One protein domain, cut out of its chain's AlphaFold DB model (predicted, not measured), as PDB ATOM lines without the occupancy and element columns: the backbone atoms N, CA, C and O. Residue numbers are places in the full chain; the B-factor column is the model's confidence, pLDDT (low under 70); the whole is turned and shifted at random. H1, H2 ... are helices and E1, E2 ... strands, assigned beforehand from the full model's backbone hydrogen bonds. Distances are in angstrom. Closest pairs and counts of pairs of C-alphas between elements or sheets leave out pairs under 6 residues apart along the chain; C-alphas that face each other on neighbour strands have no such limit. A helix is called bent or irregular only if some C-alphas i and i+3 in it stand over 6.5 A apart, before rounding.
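Overview. This is residues 15 to 122 of the 131 residues of an uncharacterized protein of Alphaproteobacteria bacterium (UniProt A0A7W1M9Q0). One long helix, H1, bridges two separate ends: its first part is near a long two-stranded hairpin, E1 and E2, and its last part meets a small group of helices. In that group H2 stands crosswise to H1, H3 carries on in nearly the direction of H1, and the short H4 makes a corner with H3 at the far end. The middle of H1, residues 54 to 62, stands free. The printed part has 108 residues with two named strands and four named helices, in the order E1, E2, H1, H2, H3, H4; the sheet E1 - E2 is antiparallel and the class is mixed, helices and strands. The whole is loose, with a radius of gyration of the C-alphas of 18.3 A and spans of 50 by 40 by 27 A.

Along the chain. E1, residues 15 to 22, begins with C-alpha 15 at (159.591, 118.558, 97.726) and is 22.2 A long. E2, residues 32 to 40, is 25.6 A long. H1, residues 46 to 70, is the longest helix, 34.7 A from C-alpha 46 at (164.286, 112.677, 105.782) to C-alpha 70 at (135.668, 94.243, 99.054). It is neither bent nor irregular, but only just: C-alphas 62 and 65 are 6.3 A apart. H2, residues 82 to 98, is 24.3 A long. H3 is residues 104 to 113, 14.5 A. H4, residues 116 to 120, ends with C-alpha 120 at (128.906, 82.835, 114.300).

Arrangement. E1 and E2 form a hairpin, their directions at 156 degrees. N 18 and O 36, at 2.8 A, and N 34 and O 20, at 3.0 A, are within hydrogen-bond range. The closest C-alphas of E1 and H1 are those of Ile 16 and Ser 49, 7.7 A apart. H1 and H2 are close but not clearly touching, about perpendicular at 87 degrees; their closest C-alphas, of Lys 67 and Ile 89, are 7.3 A apart. With residues 66 to 70 alone H1 touches H3, the same way at a shallow tilt of 20 degrees; the closest C-alphas are those of Ala 70 and Lys 105, 4.8 A. With residues 93 to 97 alone H2 touches H3, about perpendicular at 84 degrees; the closest C-alphas, of Leu 96 and Ile 104, are 7.0 A apart. H3 and H4 only just touch, only at the corner, with 3 pairs of C-alphas within 8 A, the closest those of Ile 111 and Asn 117, 5.2 A. E1 and E2 are apart from H2, H3 and H4. Every O i to N i+4 pair is within hydrogen-bond range in H2, H3 and H4, and 19 of 21 are in H1.

Size, cuts and confidence. The two C-alphas farthest apart, those of Ser 43 and Asn 114, are 52.8 A apart. The printed part has no cut. The link from H1 to H2, 11 residues, is long. The mean pLDDT of the printed part is 87.6; residues 121 to 122 are under 70.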
ATOM      1  N   ILE A  15     159.893 119.705  98.597       90.44
ATOM      2  CA  ILE A  15     159.591 118.558  97.726       90.44
ATOM      3  C   ILE A  15     160.458 117.376  98.148       90.44
ATOM      4  O   ILE A  15     161.682 117.482  98.214       90.44
ATOM      5  N   ILE A  16     159.817 116.235  98.376       92.94
ATOM      6  CA  ILE A  16     160.457 114.983  98.765       92.94
ATOM      7  C   ILE A  16     160.389 114.030  97.572       92.94
ATOM      8  O   ILE A  16     159.303 113.668  97.120       92.94
ATOM      9  N   ARG A  17     161.549 113.609  97.061       94.19
ATOM     10  CA  ARG A  17     161.654 112.581  96.018       94.19
ATOM     11  C   ARG A  17     161.866 111.219  96.672       94.19
ATOM     12  O   ARG A  17     162.840 111.036  97.396       94.19
ATOM     13  N   VAL A  18     160.998 110.260  96.370       93.88
ATOM     14  CA  VAL A  18     161.115 108.870  96.824       93.88
ATOM     15  C   VAL A  18     161.277 107.963  95.618       93.88
ATOM     16  O   VAL A  18     160.393 107.899  94.769       93.88
ATOM     17  N   THR A  19     162.387 107.236  95.568       94.00
ATOM     18  CA  THR A  19     162.529 106.083  94.677       94.00
ATOM     19  C   THR A  19     162.012 104.852  95.408       94.00
ATOM     20  O   THR A  19     162.435 104.574  96.531       94.00
ATOM     21  N   ARG A  20     161.078 104.125  94.791       89.88
ATOM     22  CA  ARG A  20     160.539 102.871  95.316       89.88
ATOM     23  C   ARG A  20     160.934 101.709  94.418       89.88
ATOM     24  O   ARG A  20     160.839 101.803  93.199       89.88
ATOM     25  N   PHE A  21     161.284 100.607  95.061       89.19
ATOM     26  CA  PHE A  21     161.516  99.321  94.427       89.19
ATOM     27  C   PHE A  21     160.407  98.371  94.860       89.19
ATOM     28  O   PHE A  21     160.065  98.292  96.047       89.19
ATOM     29  N   ARG A  22     159.797  97.687  93.896       86.12
ATOM     30  CA  ARG A  22     158.751  96.702  94.159       86.12
ATOM     31  C   ARG A  22     159.135  95.379  93.525       86.12
ATOM     32  O   ARG A  22     159.261  95.275  92.310       86.12
ATOM     33  N   GLN A  23     159.181  94.355  94.368       84.25
ATOM     34  CA  GLN A  23     159.290  92.962  93.962       84.25
ATOM     35  C   GLN A  23     158.025  92.211  94.384       84.25
ATOM     36  O   GLN A  23     157.534  92.364  95.507       84.25
ATOM     37  N   ARG A  24     157.462  91.405  93.482       81.25
ATOM     38  CA  ARG A  24     156.345  90.509  93.801       81.25
ATOM     39  C   ARG A  24     156.909  89.139  94.164       81.25
ATOM     40  O   ARG A  24     157.473  88.467  93.316       81.25
ATOM     41  N   LEU A  25     156.706  88.719  95.414       77.75
ATOM     42  CA  LEU A  25     157.302  87.497  95.978       77.75
ATOM     43  C   LEU A  25     156.917  86.197  95.241       77.75
ATOM     44  O   LEU A  25     157.660  85.228  95.317       77.75
ATOM     45  N   ASN A  26     155.799  86.189  94.504       77.62
ATOM     46  CA  ASN A  26     155.275  85.010  93.798       77.62
ATOM     47  C   ASN A  26     155.132  85.229  92.278       77.62
ATOM     48  O   ASN A  26     154.321  84.567  91.636       77.62
ATOM     49  N   SER A  27     155.849  86.197  91.704       73.81
ATOM     50  CA  SER A  27     155.798  86.504  90.271       73.81
ATOM     51  C   SER A  27     157.206  86.465  89.685       73.81
ATOM     52  O   SER A  27     158.144  86.933  90.320       73.81
ATOM     53  N   GLN A  28     157.350  85.940  88.465       74.50
ATOM     54  CA  GLN A  28     158.593  86.064  87.686       74.50
ATOM     55  C   GLN A  28     158.750  87.463  87.059       74.50
ATOM     56  O   GLN A  28     159.704  87.712  86.322       74.50
ATOM     57  N   GLU A  29     157.805  88.375  87.308       74.69
ATOM     58  CA  GLU A  29     157.899  89.759  86.851       74.69
ATOM     59  C   GLU A  29     159.152  90.443  87.402       74.69
ATOM     60  O   GLU A  29     159.543  90.268  88.559       74.69
ATOM     61  N   LYS A  30     159.762  91.261  86.542       73.88
ATOM     62  CA  LYS A  30     160.942  92.053  86.877       73.88
ATOM     63  C   LYS A  30     160.621  93.036  88.003       73.88
ATOM     64  O   LYS A  30     159.510  93.561  88.088       73.88
ATOM     65  N   GLU A  31     161.621  93.292  88.839       83.19
ATOM     66  CA  GLU A  31     161.582  94.372  89.817       83.19
ATOM     67  C   GLU A  31     161.267  95.694  89.111       83.19
ATOM     68  O   GLU A  31     161.846  96.013  88.071       83.19
ATOM     69  N   THR A  32     160.310  96.440  89.656       87.12
ATOM     70  CA  THR A  32     159.921  97.739  89.109       87.12
ATOM     71  C   THR A  32     160.489  98.843  89.985       87.12
ATOM     72  O   THR A  32     160.236  98.858  91.195       87.12
ATOM     73  N   GLU A  33     161.208  99.773  89.365       92.25
ATOM     74  CA  GLU A  33     161.639 101.026  89.974       92.25
ATOM     75  C   GLU A  33     160.688 102.147  89.556       92.25
ATOM     76  O   GLU A  33     160.418 102.345  88.371       92.25
ATOM     77  N   GLU A  34     160.180 102.897  90.529       92.12
ATOM     78  CA  GLU A  34     159.304 104.038  90.276       92.12
ATOM     79  C   GLU A  34     159.713 105.221  91.156       92.12
ATOM     80  O   GLU A  34     160.133 105.057  92.304       92.12
ATOM     81  N   VAL A  35     159.579 106.437  90.627       92.31
ATOM     82  CA  VAL A  35     159.897 107.674  91.346       92.31
ATOM     83  C   VAL A  35     158.612 108.424  91.653       92.31
ATOM     84  O   VAL A  35     157.817 108.703  90.759       92.31
ATOM     85  N   HIS A  36     158.443 108.802  92.913       91.69
ATOM     86  CA  HIS A  36     157.349 109.637  93.385       91.69
ATOM     87  C   HIS A  36     157.860 110.949  93.963       91.69
ATOM     88  O   HIS A  36     158.928 111.002  94.575       91.69
ATOM     89  N   TYR A  37     157.050 111.992  93.816       91.81
ATOM     90  CA  TYR A  37     157.290 113.300  94.407       91.81
ATOM     91  C   TYR A  37     156.159 113.629  95.375       91.81
ATOM     92  O   TYR A  37     154.987 113.504  95.030       91.81
ATOM     93  N   TYR A  38     156.524 114.057  96.578       91.50
ATOM     94  CA  TYR A  38     155.597 114.501  97.609       91.50
ATOM     95  C   TYR A  38     155.854 115.974  97.905       91.50
ATOM     96  O   TYR A  38     157.005 116.390  98.034       91.50
ATOM     97  N   GLY A  39     154.781 116.751  98.010       90.56
ATOM     98  CA  GLY A  39     154.828 118.133  98.468       90.56
ATOM     99  C   GLY A  39     154.571 118.212  99.966       90.56
ATOM    100  O   GLY A  39     153.631 117.592 100.458       90.56
ATOM    101  N   SER A  40     155.385 118.981 100.680       90.12
ATOM    102  CA  SER A  40     155.181 119.296 102.090       90.12
ATOM    103  C   SER A  40     155.135 120.806 102.277       90.12
ATOM    104  O   SER A  40     155.963 121.536 101.735       90.12
ATOM    105  N   ASN A  41     154.180 121.276 103.074       91.12
ATOM    106  CA  ASN A  41     154.085 122.672 103.507       91.12
ATOM    107  C   ASN A  41     154.970 122.985 104.722       91.12
ATOM    108  O   ASN A  41     154.799 124.024 105.348       91.12
ATOM    109  N   ARG A  42     155.835 122.041 105.105       89.62
ATOM    110  CA  ARG A  42     156.811 122.162 106.188       89.62
ATOM    111  C   ARG A  42     158.107 121.490 105.774       89.62
ATOM    112  O   ARG A  42     158.067 120.395 105.207       89.62
ATOM    113  N   SER A  43     159.243 122.082 106.113       90.81
ATOM    114  CA  SER A  43     160.523 121.384 106.025       90.81
ATOM    115  C   SER A  43     160.593 120.277 107.082       90.81
ATOM    116  O   SER A  43     160.552 120.539 108.287       90.81
ATOM    117  N   LEU A  44     160.653 119.020 106.636       92.25
ATOM    118  CA  LEU A  44     160.731 117.842 107.499       92.25
ATOM    119  C   LEU A  44     162.073 117.116 107.307       92.25
ATOM    120  O   LEU A  44     162.571 117.041 106.177       92.25
ATOM    121  N   PRO A  45     162.638 116.511 108.371       95.38
ATOM    122  CA  PRO A  45     163.757 115.583 108.241       95.38
ATOM    123  C   PRO A  45     163.415 114.398 107.329       95.38
ATOM    124  O   PRO A  45     162.248 114.003 107.191       95.38
ATOM    125  N   VAL A  46     164.440 113.798 106.724       93.19
ATOM    126  CA  VAL A  46     164.286 112.677 105.782       93.19
ATOM    127  C   VAL A  46     163.666 111.459 106.472       93.19
ATOM    128  O   VAL A  46     162.787 110.796 105.918       93.19
ATOM    129  N   GLU A  47     164.057 111.192 107.713       95.50
ATOM    130  CA  GLU A  47     163.562 110.083 108.526       95.50
ATOM    131  C   GLU A  47     162.069 110.255 108.820       95.50
ATOM    132  O   GLU A  47     161.280 109.328 108.642       95.50
ATOM    133  N   THR A  48     161.649 111.463 109.198       95.56
ATOM    134  CA  THR A  48     160.238 111.774 109.459       95.56
ATOM    135  C   THR A  48     159.404 111.654 108.188       95.56
ATOM    136  O   THR A  48     158.352 111.012 108.193       95.56
ATOM    137  N   SER A  49     159.898 112.215 107.084       94.12
ATOM    138  CA  SER A  49     159.245 112.159 105.775       94.12
ATOM    139  C   SER A  49     159.080 110.721 105.280       94.12
ATOM    140  O   SER A  49     157.986 110.316 104.886       94.12
ATOM    141  N   SER A  50     160.139 109.912 105.352       93.88
ATOM    142  CA  SER A  50     160.104 108.512 104.917       93.88
ATOM    143  C   SER A  50     159.138 107.668 105.752       93.88
ATOM    144  O   SER A  50     158.357 106.894 105.193       93.88
ATOM    145  N   GLN A  51     159.111 107.858 107.076       95.31
ATOM    146  CA  GLN A  51     158.161 107.179 107.959       95.31
ATOM    147  C   GLN A  51     156.716 107.590 107.671       95.31
ATOM    148  O   GLN A  51     155.839 106.726 107.612       95.31
ATOM    149  N   ALA A  52     156.456 108.884 107.471       94.06
ATOM    150  CA  ALA A  52     155.128 109.386 107.133       94.06
ATOM    151  C   ALA A  52     154.631 108.790 105.808       94.06
ATOM    152  O   ALA A  52     153.536 108.229 105.759       94.06
ATOM    153  N   ILE A  53     155.469 108.807 104.768       94.19
ATOM    154  CA  ILE A  53     155.155 108.221 103.459       94.19
ATOM    155  C   ILE A  53     154.904 106.713 103.589       94.19
ATOM    156  O   ILE A  53     153.922 106.197 103.054       94.19
ATOM    157  N   ARG A  54     155.732 105.987 104.351       92.81
ATOM    158  CA  ARG A  54     155.543 104.547 104.582       92.81
ATOM    159  C   ARG A  54     154.227 104.243 105.301       92.81
ATOM    160  O   ARG A  54     153.541 103.293 104.924       92.81
ATOM    161  N   ARG A  55     153.868 105.034 106.316       93.75
ATOM    162  CA  ARG A  55     152.593 104.913 107.043       93.75
ATOM    163  C   ARG A  55     151.402 105.229 106.144       93.75
ATOM    164  O   ARG A  55     150.422 104.495 106.183       93.75
ATOM    165  N   HIS A  56     151.508 106.253 105.303       91.81
ATOM    166  CA  HIS A  56     150.476 106.580 104.323       91.81
ATOM    167  C   HIS A  56     150.217 105.398 103.374       91.81
ATOM    168  O   HIS A  56     149.090 104.919 103.295       91.81
ATOM    169  N   TRP A  57     151.265 104.807 102.783       91.12
ATOM    170  CA  TRP A  57     151.120 103.595 101.961       91.12
ATOM    171  C   TRP A  57     150.540 102.401 102.718       91.12
ATOM    172  O   TRP A  57     149.853 101.566 102.131       91.12
ATOM    173  N   TYR A  58     150.831 102.271 104.010       91.69
ATOM    174  CA  TYR A  58     150.228 101.221 104.822       91.69
ATOM    175  C   TYR A  58     148.708 101.400 104.927       91.69
ATOM    176  O   TYR A  58     147.979 100.418 104.796       91.69
ATOM    177  N   ILE A  59     148.235 102.637 105.108       91.19
ATOM    178  CA  ILE A  59     146.803 102.964 105.142       91.19
ATOM    179  C   ILE A  59     146.165 102.677 103.782       91.19
ATOM    180  O   ILE A  59     145.193 101.928 103.737       91.19
ATOM    181  N   GLU A  60     146.750 103.158 102.684       89.69
ATOM    182  CA  GLU A  60     146.250 102.897 101.325       89.69
ATOM    183  C   GLU A  60     146.092 101.397 101.039       89.69
ATOM    184  O   GLU A  60     145.029 100.918 100.644       89.69
ATOM    185  N   ASN A  61     147.123 100.607 101.347       88.81
ATOM    186  CA  ASN A  61     147.097  99.170 101.078       88.81
ATOM    187  C   ASN A  61     146.159  98.387 102.006       88.81
ATOM    188  O   ASN A  61     145.574  97.386 101.595       88.81
ATOM    189  N   LYS A  62     146.074  98.753 103.292       88.62
ATOM    190  CA  LYS A  62     145.298  97.975 104.272       88.62
ATOM    191  C   LYS A  62     143.850  98.418 104.357       88.62
ATOM    192  O   LYS A  62     143.001  97.567 104.610       88.62
ATOM    193  N   LEU A  63     143.580  99.712 104.242       91.12
ATOM    194  CA  LEU A  63     142.259 100.303 104.415       91.12
ATOM    195  C   LEU A  63     141.596 100.554 103.064       91.12
ATOM    196  O   LEU A  63     140.618  99.871 102.775       91.12
ATOM    197  N   HIS A  64     142.139 101.468 102.256       88.81
ATOM    198  CA  HIS A  64     141.497 101.926 101.018       88.81
ATOM    199  C   HIS A  64     141.285 100.778 100.036       88.81
ATOM    200  O   HIS A  64     140.143 100.441  99.755       88.81
ATOM    201  N   TYR A  65     142.332 100.015  99.708       90.88
ATOM    202  CA  TYR A  65     142.188  98.859  98.814       90.88
ATOM    203  C   TYR A  65     141.082  97.873  99.242       90.88
ATOM    204  O   TYR A  65     140.361  97.324  98.409       90.88
ATOM    205  N   VAL A  66     140.932  97.618 100.548       91.50
ATOM    206  CA  VAL A  66     139.890  96.705 101.046       91.50
ATOM    207  C   VAL A  66     138.504  97.326 100.905       91.50
ATOM    208  O   VAL A  66     137.567  96.619 100.541       91.50
ATOM    209  N   LYS A  67     138.361  98.621 101.184       91.12
ATOM    210  CA  LYS A  67     137.105  99.346 100.989       91.12
ATOM    211  C   LYS A  67     136.696  99.355  99.514       91.12
ATOM    212  O   LYS A  67     135.597  98.911  99.182       91.12
ATOM    213  N   ASP A  68     137.623  99.702  98.634       90.12
ATOM    214  CA  ASP A  68     137.372  99.828  97.199       90.12
ATOM    215  C   ASP A  68     137.021  98.468  96.582       90.12
ATOM    216  O   ASP A  68     136.052  98.343  95.839       90.12
ATOM    217  N   VAL A  69     137.751  97.403  96.937       90.00
ATOM    218  CA  VAL A  69     137.594  96.090  96.284       90.00
ATOM    219  C   VAL A  69     136.588  95.173  96.980       90.00
ATOM    220  O   VAL A  69     135.875  94.424  96.308       90.00
ATOM    221  N   ALA A  70     136.546  95.154  98.315       91.00
ATOM    222  CA  ALA A  70     135.668  94.243  99.054       91.00
ATOM    223  C   ALA A  70     134.289  94.855  99.320       91.00
ATOM    224  O   ALA A  70     133.295  94.132  99.254       91.00
ATOM    225  N   PHE A  71     134.224  96.163  99.586       88.81
ATOM    226  CA  PHE A  71     132.965  96.885  99.798       88.81
ATOM    227  C   PHE A  71     132.467  97.619  98.551       88.81
ATOM    228  O   PHE A  71     131.339  98.108  98.570       88.81
ATOM    229  N   GLN A  72     133.255  97.641  97.467       89.06
ATOM    230  CA  GLN A  72     132.893  98.298  96.206       89.06
ATOM    231  C   GLN A  72     132.552  99.779  96.418       89.06
ATOM    232  O   GLN A  72     131.626 100.300  95.796       89.06
ATOM    233  N   GLU A  73     133.277 100.443  97.326       86.38
ATOM    234  CA  GLU A  73     133.012 101.838  97.693       86.38
ATOM    235  C   GLU A  73     133.075 102.760  96.466       86.38
ATOM    236  O   GLU A  73     132.133 103.515  96.241       86.38
ATOM    237  N   ASP A  74     134.084 102.596  95.605       84.81
ATOM    238  CA  ASP A  74     134.230 103.355  94.351       84.81
ATOM    239  C   ASP A  74     133.090 103.132  93.349       84.81
ATOM    240  O   ASP A  74     132.740 104.023  92.574       84.81
ATOM    241  N   ALA A  75     132.492 101.938  93.345       86.12
ATOM    242  CA  ALA A  75     131.371 101.627  92.462       86.12
ATOM    243  C   ALA A  75     130.045 102.204  92.986       86.12
ATOM    244  O   ALA A  75     129.026 102.170  92.288       86.12
ATOM    245  N   ASN A  76     130.022 102.720  94.216       81.00
ATOM    246  CA  ASN A  76     128.818 103.252  94.815       81.00
ATOM    247  C   ASN A  76     128.530 104.679  94.319       81.00
ATOM    248  O   ASN A  76     129.242 105.632  94.614       81.00
ATOM    249  N   ILE A  77     127.409 104.844  93.618       77.88
ATOM    250  CA  ILE A  77     126.971 106.131  93.049       77.88
ATOM    251  C   ILE A  77     126.247 107.001  94.105       77.88
ATOM    252  O   ILE A  77     125.818 108.119  93.819       77.88
ATOM    253  N   LYS A  78     126.073 106.527  95.348       71.56
ATOM    254  CA  LYS A  78     125.375 107.285  96.402       71.56
ATOM    255  C   LYS A  78     126.142 108.558  96.771       71.56
ATOM    256  O   LYS A  78     127.198 108.509  97.387       71.56
ATOM    257  N   ARG A  79     125.545 109.715  96.464       75.50
ATOM    258  CA  ARG A  79     126.080 111.054  96.797       75.50
ATOM    259  C   ARG A  79     125.418 111.716  98.007       75.50
ATOM    260  O   ARG A  79     125.778 112.829  98.372       75.50
ATOM    261  N   VAL A  80     124.453 111.045  98.634       82.00
ATOM    262  CA  VAL A  80     123.766 111.548  99.831       82.00
ATOM    263  C   VAL A  80     124.524 111.073 101.067       82.00
ATOM    264  O   VAL A  80     124.604 109.872 101.313       82.00
ATOM    265  N   ASN A  81     125.067 112.016 101.840       86.12
ATOM    266  CA  ASN A  81     125.815 111.772 103.079       86.12
ATOM    267  C   ASN A  81     126.943 110.716 102.952       86.12
ATOM    268  O   ASN A  81     126.947 109.735 103.702       86.12
ATOM    269  N   PRO A  82     127.932 110.912 102.055       84.69
ATOM    270  CA  PRO A  82     129.015 109.945 101.819       84.69
ATOM    271  C   PRO A  82     129.811 109.616 103.089       84.69
ATOM    272  O   PRO A  82     130.226 108.479 103.288       84.69
ATOM    273  N   PHE A  83     129.940 110.580 104.005       87.38
ATOM    274  CA  PHE A  83     130.598 110.377 105.295       87.38
ATOM    275  C   PHE A  83     129.906 109.318 106.169       87.38
ATOM    276  O   PHE A  83     130.575 108.488 106.785       87.38
ATOM    277  N   ILE A  84     128.568 109.310 106.207       89.81
ATOM    278  CA  ILE A  84     127.807 108.320 106.985       89.81
ATOM    279  C   ILE A  84     128.034 106.927 106.396       89.81
ATOM    280  O   ILE A  84     128.278 105.973 107.131       89.81
ATOM    281  N   PHE A  85     128.007 106.812 105.068       87.44
ATOM    282  CA  PHE A  85     128.256 105.546 104.388       87.44
ATOM    283  C   PHE A  85     129.675 105.017 104.647       87.44
ATOM    284  O   PHE A  85     129.821 103.866 105.063       87.44
ATOM    285  N   ALA A  86     130.696 105.866 104.498       88.62
ATOM    286  CA  ALA A  86     132.082 105.517 104.806       88.62
ATOM    287  C   ALA A  86     132.241 105.062 106.269       88.62
ATOM    288  O   ALA A  86     132.887 104.050 106.537       88.62
ATOM    289  N   THR A  87     131.565 105.738 107.206       91.81
ATOM    290  CA  THR A  87     131.559 105.366 108.632       91.81
ATOM    291  C   THR A  87     130.945 103.982 108.863       91.81
ATOM    292  O   THR A  87     131.476 103.187 109.641       91.81
ATOM    293  N   CYS A  88     129.851 103.645 108.173       91.25
ATOM    294  CA  CYS A  88     129.255 102.309 108.237       91.25
ATOM    295  C   CYS A  88     130.203 101.228 107.691       91.25
ATOM    296  O   CYS A  88     130.310 100.155 108.292       91.25
ATOM    297  N   ILE A  89     130.911 101.507 106.590       91.12
ATOM    298  CA  ILE A  89     131.942 100.606 106.053       91.12
ATOM    299  C   ILE A  89     133.064 100.418 107.074       91.12
ATOM    300  O   ILE A  89     133.457  99.283 107.342       91.12
ATOM    301  N   ASP A  90     133.554 101.499 107.683       92.44
ATOM    302  CA  ASP A  90     134.595 101.431 108.709       92.44
ATOM    303  C   ASP A  90     134.164 100.578 109.901       92.44
ATOM    304  O   ASP A  90     134.918  99.715 110.361       92.44
ATOM    305  N   PHE A  91     132.927 100.754 110.369       92.81
ATOM    306  CA  PHE A  91     132.366  99.938 111.440       92.81
ATOM    307  C   PHE A  91     132.320  98.449 111.063       92.81
ATOM    308  O   PHE A  91     132.811  97.601 111.817       92.81
ATOM    309  N   ALA A  92     131.788  98.122 109.882       90.69
ATOM    310  CA  ALA A  92     131.705  96.748 109.401       90.69
ATOM    311  C   ALA A  92     133.097  96.116 109.235       90.69
ATOM    312  O   ALA A  92     133.347  95.010 109.721       90.69
ATOM    313  N   LEU A  93     134.037  96.831 108.616       91.94
ATOM    314  CA  LEU A  93     135.409  96.375 108.417       91.94
ATOM    315  C   LEU A  93     136.122  96.126 109.751       91.94
ATOM    316  O   LEU A  93     136.775  95.093 109.917       91.94
ATOM    317  N   ASN A  94     135.971  97.028 110.722       91.62
ATOM    318  CA  ASN A  94     136.531  96.847 112.059       91.62
ATOM    319  C   ASN A  94     135.936  95.620 112.755       91.62
ATOM    320  O   ASN A  94     136.671  94.841 113.369       91.62
ATOM    321  N   ARG A  95     134.626  95.387 112.608       88.94
ATOM    322  CA  ARG A  95     133.967  94.199 113.161       88.94
ATOM    323  C   ARG A  95     134.496  92.900 112.555       88.94
ATOM    324  O   ARG A  95     134.722  91.947 113.306       88.94
ATOM    325  N   LEU A  96     134.706  92.868 111.238       89.31
ATOM    326  CA  LEU A  96     135.264  91.719 110.518       89.31
ATOM    327  C   LEU A  96     136.733  91.479 110.886       89.31
ATOM    328  O   LEU A  96     137.141  90.349 111.131       89.31
ATOM    329  N   ARG A  97     137.540  92.535 111.009       89.19
ATOM    330  CA  ARG A  97     138.929  92.402 111.475       89.19
ATOM    331  C   ARG A  97     139.001  91.859 112.899       89.19
ATOM    332  O   ARG A  97     139.831  90.998 113.174       89.19
ATOM    333  N   LYS A  98     138.100  92.301 113.784       89.00
ATOM    334  CA  LYS A  98     138.020  91.803 115.165       89.00
ATOM    335  C   LYS A  98     137.667  90.313 115.241       89.00
ATOM    336  O   LYS A  98     138.082  89.659 116.187       89.00
ATOM    337  N   SER A  99     136.964  89.756 114.249       84.88
ATOM    338  CA  SER A  99     136.714  88.308 114.182       84.88
ATOM    339  C   SER A  99     137.926  87.494 113.702       84.88
ATOM    340  O   SER A  99     137.794  86.296 113.476       84.88
ATOM    341  N   GLY A 100     139.077  88.128 113.447       85.31
ATOM    342  CA  GLY A 100     140.295  87.450 112.998       85.31
ATOM    343  C   GLY A 100     140.235  86.906 111.567       85.31
ATOM    344  O   GLY A 100     141.074  86.087 111.185       85.31
ATOM    345  N   CYS A 101     139.259  87.324 110.751       84.94
ATOM    346  CA  CYS A 101     139.153  86.806 109.389       84.94
ATOM    347  C   CYS A 101     140.313  87.311 108.512       84.94
ATOM    348  O   CYS A 101     140.657  88.493 108.498       84.94
ATOM    349  N   LYS A 102     140.934  86.389 107.766       83.88
ATOM    350  CA  LYS A 102     142.093  86.691 106.910       83.88
ATOM    351  C   LYS A 102     141.693  87.268 105.549       83.88
ATOM    352  O   LYS A 102     142.447  88.043 104.970       83.88
ATOM    353  N   ASN A 103     140.514  86.900 105.040       89.94
ATOM    354  CA  ASN A 103     139.994  87.346 103.749       89.94
ATOM    355  C   ASN A 103     138.626  88.018 103.928       89.94
ATOM    356  O   ASN A 103     137.603  87.350 104.075       89.94
ATOM    357  N   ILE A 104     138.630  89.352 103.899       91.56
ATOM    358  CA  ILE A 104     137.436  90.182 104.092       91.56
ATOM    359  C   ILE A 104     136.407  89.946 102.981       91.56
ATOM    360  O   ILE A 104     135.229  89.769 103.276       91.56
ATOM    361  N   LYS A 105     136.842  89.873 101.715       91.06
ATOM    362  CA  LYS A 105     135.947  89.687 100.562       91.06
ATOM    363  C   LYS A 105     135.180  88.367 100.652       91.06
ATOM    364  O   LYS A 105     133.965  88.355 100.480       91.06
ATOM    365  N   ASN A 106     135.873  87.275 100.979       90.75
ATOM    366  CA  ASN A 106     135.225  85.977 101.169       90.75
ATOM    367  C   ASN A 106     134.242  86.010 102.346       90.75
ATOM    368  O   ASN A 106     133.138  85.485 102.245       90.75
ATOM    369  N   LYS A 107     134.608  86.680 103.447       90.44
ATOM    370  CA  LYS A 107     133.730  86.750 104.616       90.44
ATOM    371  C   LYS A 107     132.446  87.532 104.339       90.44
ATOM    372  O   LYS A 107     131.378  87.116 104.776       90.44
ATOM    373  N   ILE A 108     132.541  88.629 103.590       90.75
ATOM    374  CA  ILE A 108     131.372  89.387 103.123       90.75
ATOM    375  C   ILE A 108     130.469  88.494 102.267       90.75
ATOM    376  O   ILE A 108     129.260  88.479 102.481       90.75
ATOM    377  N   TYR A 109     131.044  87.706 101.354       91.19
ATOM    378  CA  TYR A 109     130.282  86.762 100.535       91.19
ATOM    379  C   TYR A 109     129.551  85.708 101.387       91.19
ATOM    380  O   TYR A 109     128.344  85.537 101.238       91.19
ATOM    381  N   GLU A 110     130.223  85.077 102.354       90.06
ATOM    382  CA  GLU A 110     129.586  84.128 103.286       90.06
ATOM    383  C   GLU A 110     128.414  84.746 104.060       90.06
ATOM    384  O   GLU A 110     127.382  84.102 104.252       90.06
ATOM    385  N   ILE A 111     128.573  85.990 104.520       89.56
ATOM    386  CA  ILE A 111     127.522  86.726 105.237       89.56
ATOM    387  C   ILE A 111     126.359  87.056 104.296       89.56
ATOM    388  O   ILE A 111     125.206  86.998 104.715       89.56
ATOM    389  N   SER A 112     126.642  87.361 103.026       89.19
ATOM    390  CA  SER A 112     125.607  87.632 102.021       89.19
ATOM    391  C   SER A 112     124.746  86.404 101.709       89.19
ATOM    392  O   SER A 112     123.565  86.553 101.409       89.19
ATOM    393  N   LEU A 113     125.316  85.198 101.831       91.69
ATOM    394  CA  LEU A 113     124.590  83.939 101.665       91.69
ATOM    395  C   LEU A 113     123.734  83.601 102.892       91.69
ATOM    396  O   LEU A 113     122.645  83.053 102.747       91.69
ATOM    397  N   ASN A 114     124.223  83.905 104.099       88.69
ATOM    398  CA  ASN A 114     123.467  83.737 105.337       88.69
ATOM    399  C   ASN A 114     123.956  84.710 106.421       88.69
ATOM    400  O   ASN A 114     125.097  84.633 106.885       88.69
ATOM    401  N   ILE A 115     123.053  85.573 106.891       84.44
ATOM    402  CA  ILE A 115     123.361  86.602 107.885       84.44
ATOM    403  C   ILE A 115     123.791  86.028 109.245       84.44
ATOM    404  O   ILE A 115     124.568  86.663 109.957       84.44
ATOM    405  N   GLU A 116     123.390  84.802 109.597       84.81
ATOM    406  CA  GLU A 116     123.852  84.127 110.818       84.81
ATOM    407  C   GLU A 116     125.374  83.944 110.850       84.81
ATOM    408  O   GLU A 116     125.973  83.878 111.926       84.81
ATOM    409  N   ASN A 117     126.031  83.905 109.685       81.00
ATOM    410  CA  ASN A 117     127.486  83.796 109.590       81.00
ATOM    411  C   ASN A 117     128.205  85.024 110.166       81.00
ATOM    412  O   ASN A 117     129.378  84.929 110.547       81.00
ATOM    413  N   LEU A 118     127.506  86.160 110.281       79.06
ATOM    414  CA  LEU A 118     127.986  87.339 110.993       79.06
ATOM    415  C   LEU A 118     128.018  87.084 112.506       79.06
ATOM    416  O   LEU A 118     129.005  87.412 113.164       79.06
ATOM    417  N   ILE A 119     126.979  86.446 113.051       75.50
ATOM    418  CA  ILE A 119     126.874  86.128 114.480       75.50
ATOM    419  C   ILE A 119     127.850  85.011 114.845       75.50
ATOM    420  O   ILE A 119     128.586  85.150 115.815       75.50
ATOM    421  N   LYS A 120     127.965  83.947 114.043       70.88
ATOM    422  CA  LYS A 120     128.906  82.835 114.300       70.88
ATOM    423  C   LYS A 120     130.371  83.289 114.304       70.88
ATOM    424  O   LYS A 120     131.183  82.745 115.043       70.88
ATOM    425  N   SER A 121     130.702  84.357 113.572       62.19
ATOM    426  CA  SER A 121     132.031  84.990 113.619       62.19
ATOM    427  C   SER A 121     132.347  85.721 114.940       62.19
ATOM    428  O   SER A 121     133.439  86.259 115.104       62.19
ATOM    429  N   SER A 122     131.394  85.800 115.879       56.09
ATOM    430  CA  SER A 122     131.578  86.432 117.196       56.09
ATOM    431  C   SER A 122     132.327  85.575 118.212       56.09
ATOM    432  O   SER A 122     132.747  86.109 119.234       56.09
TER     433      SER A 122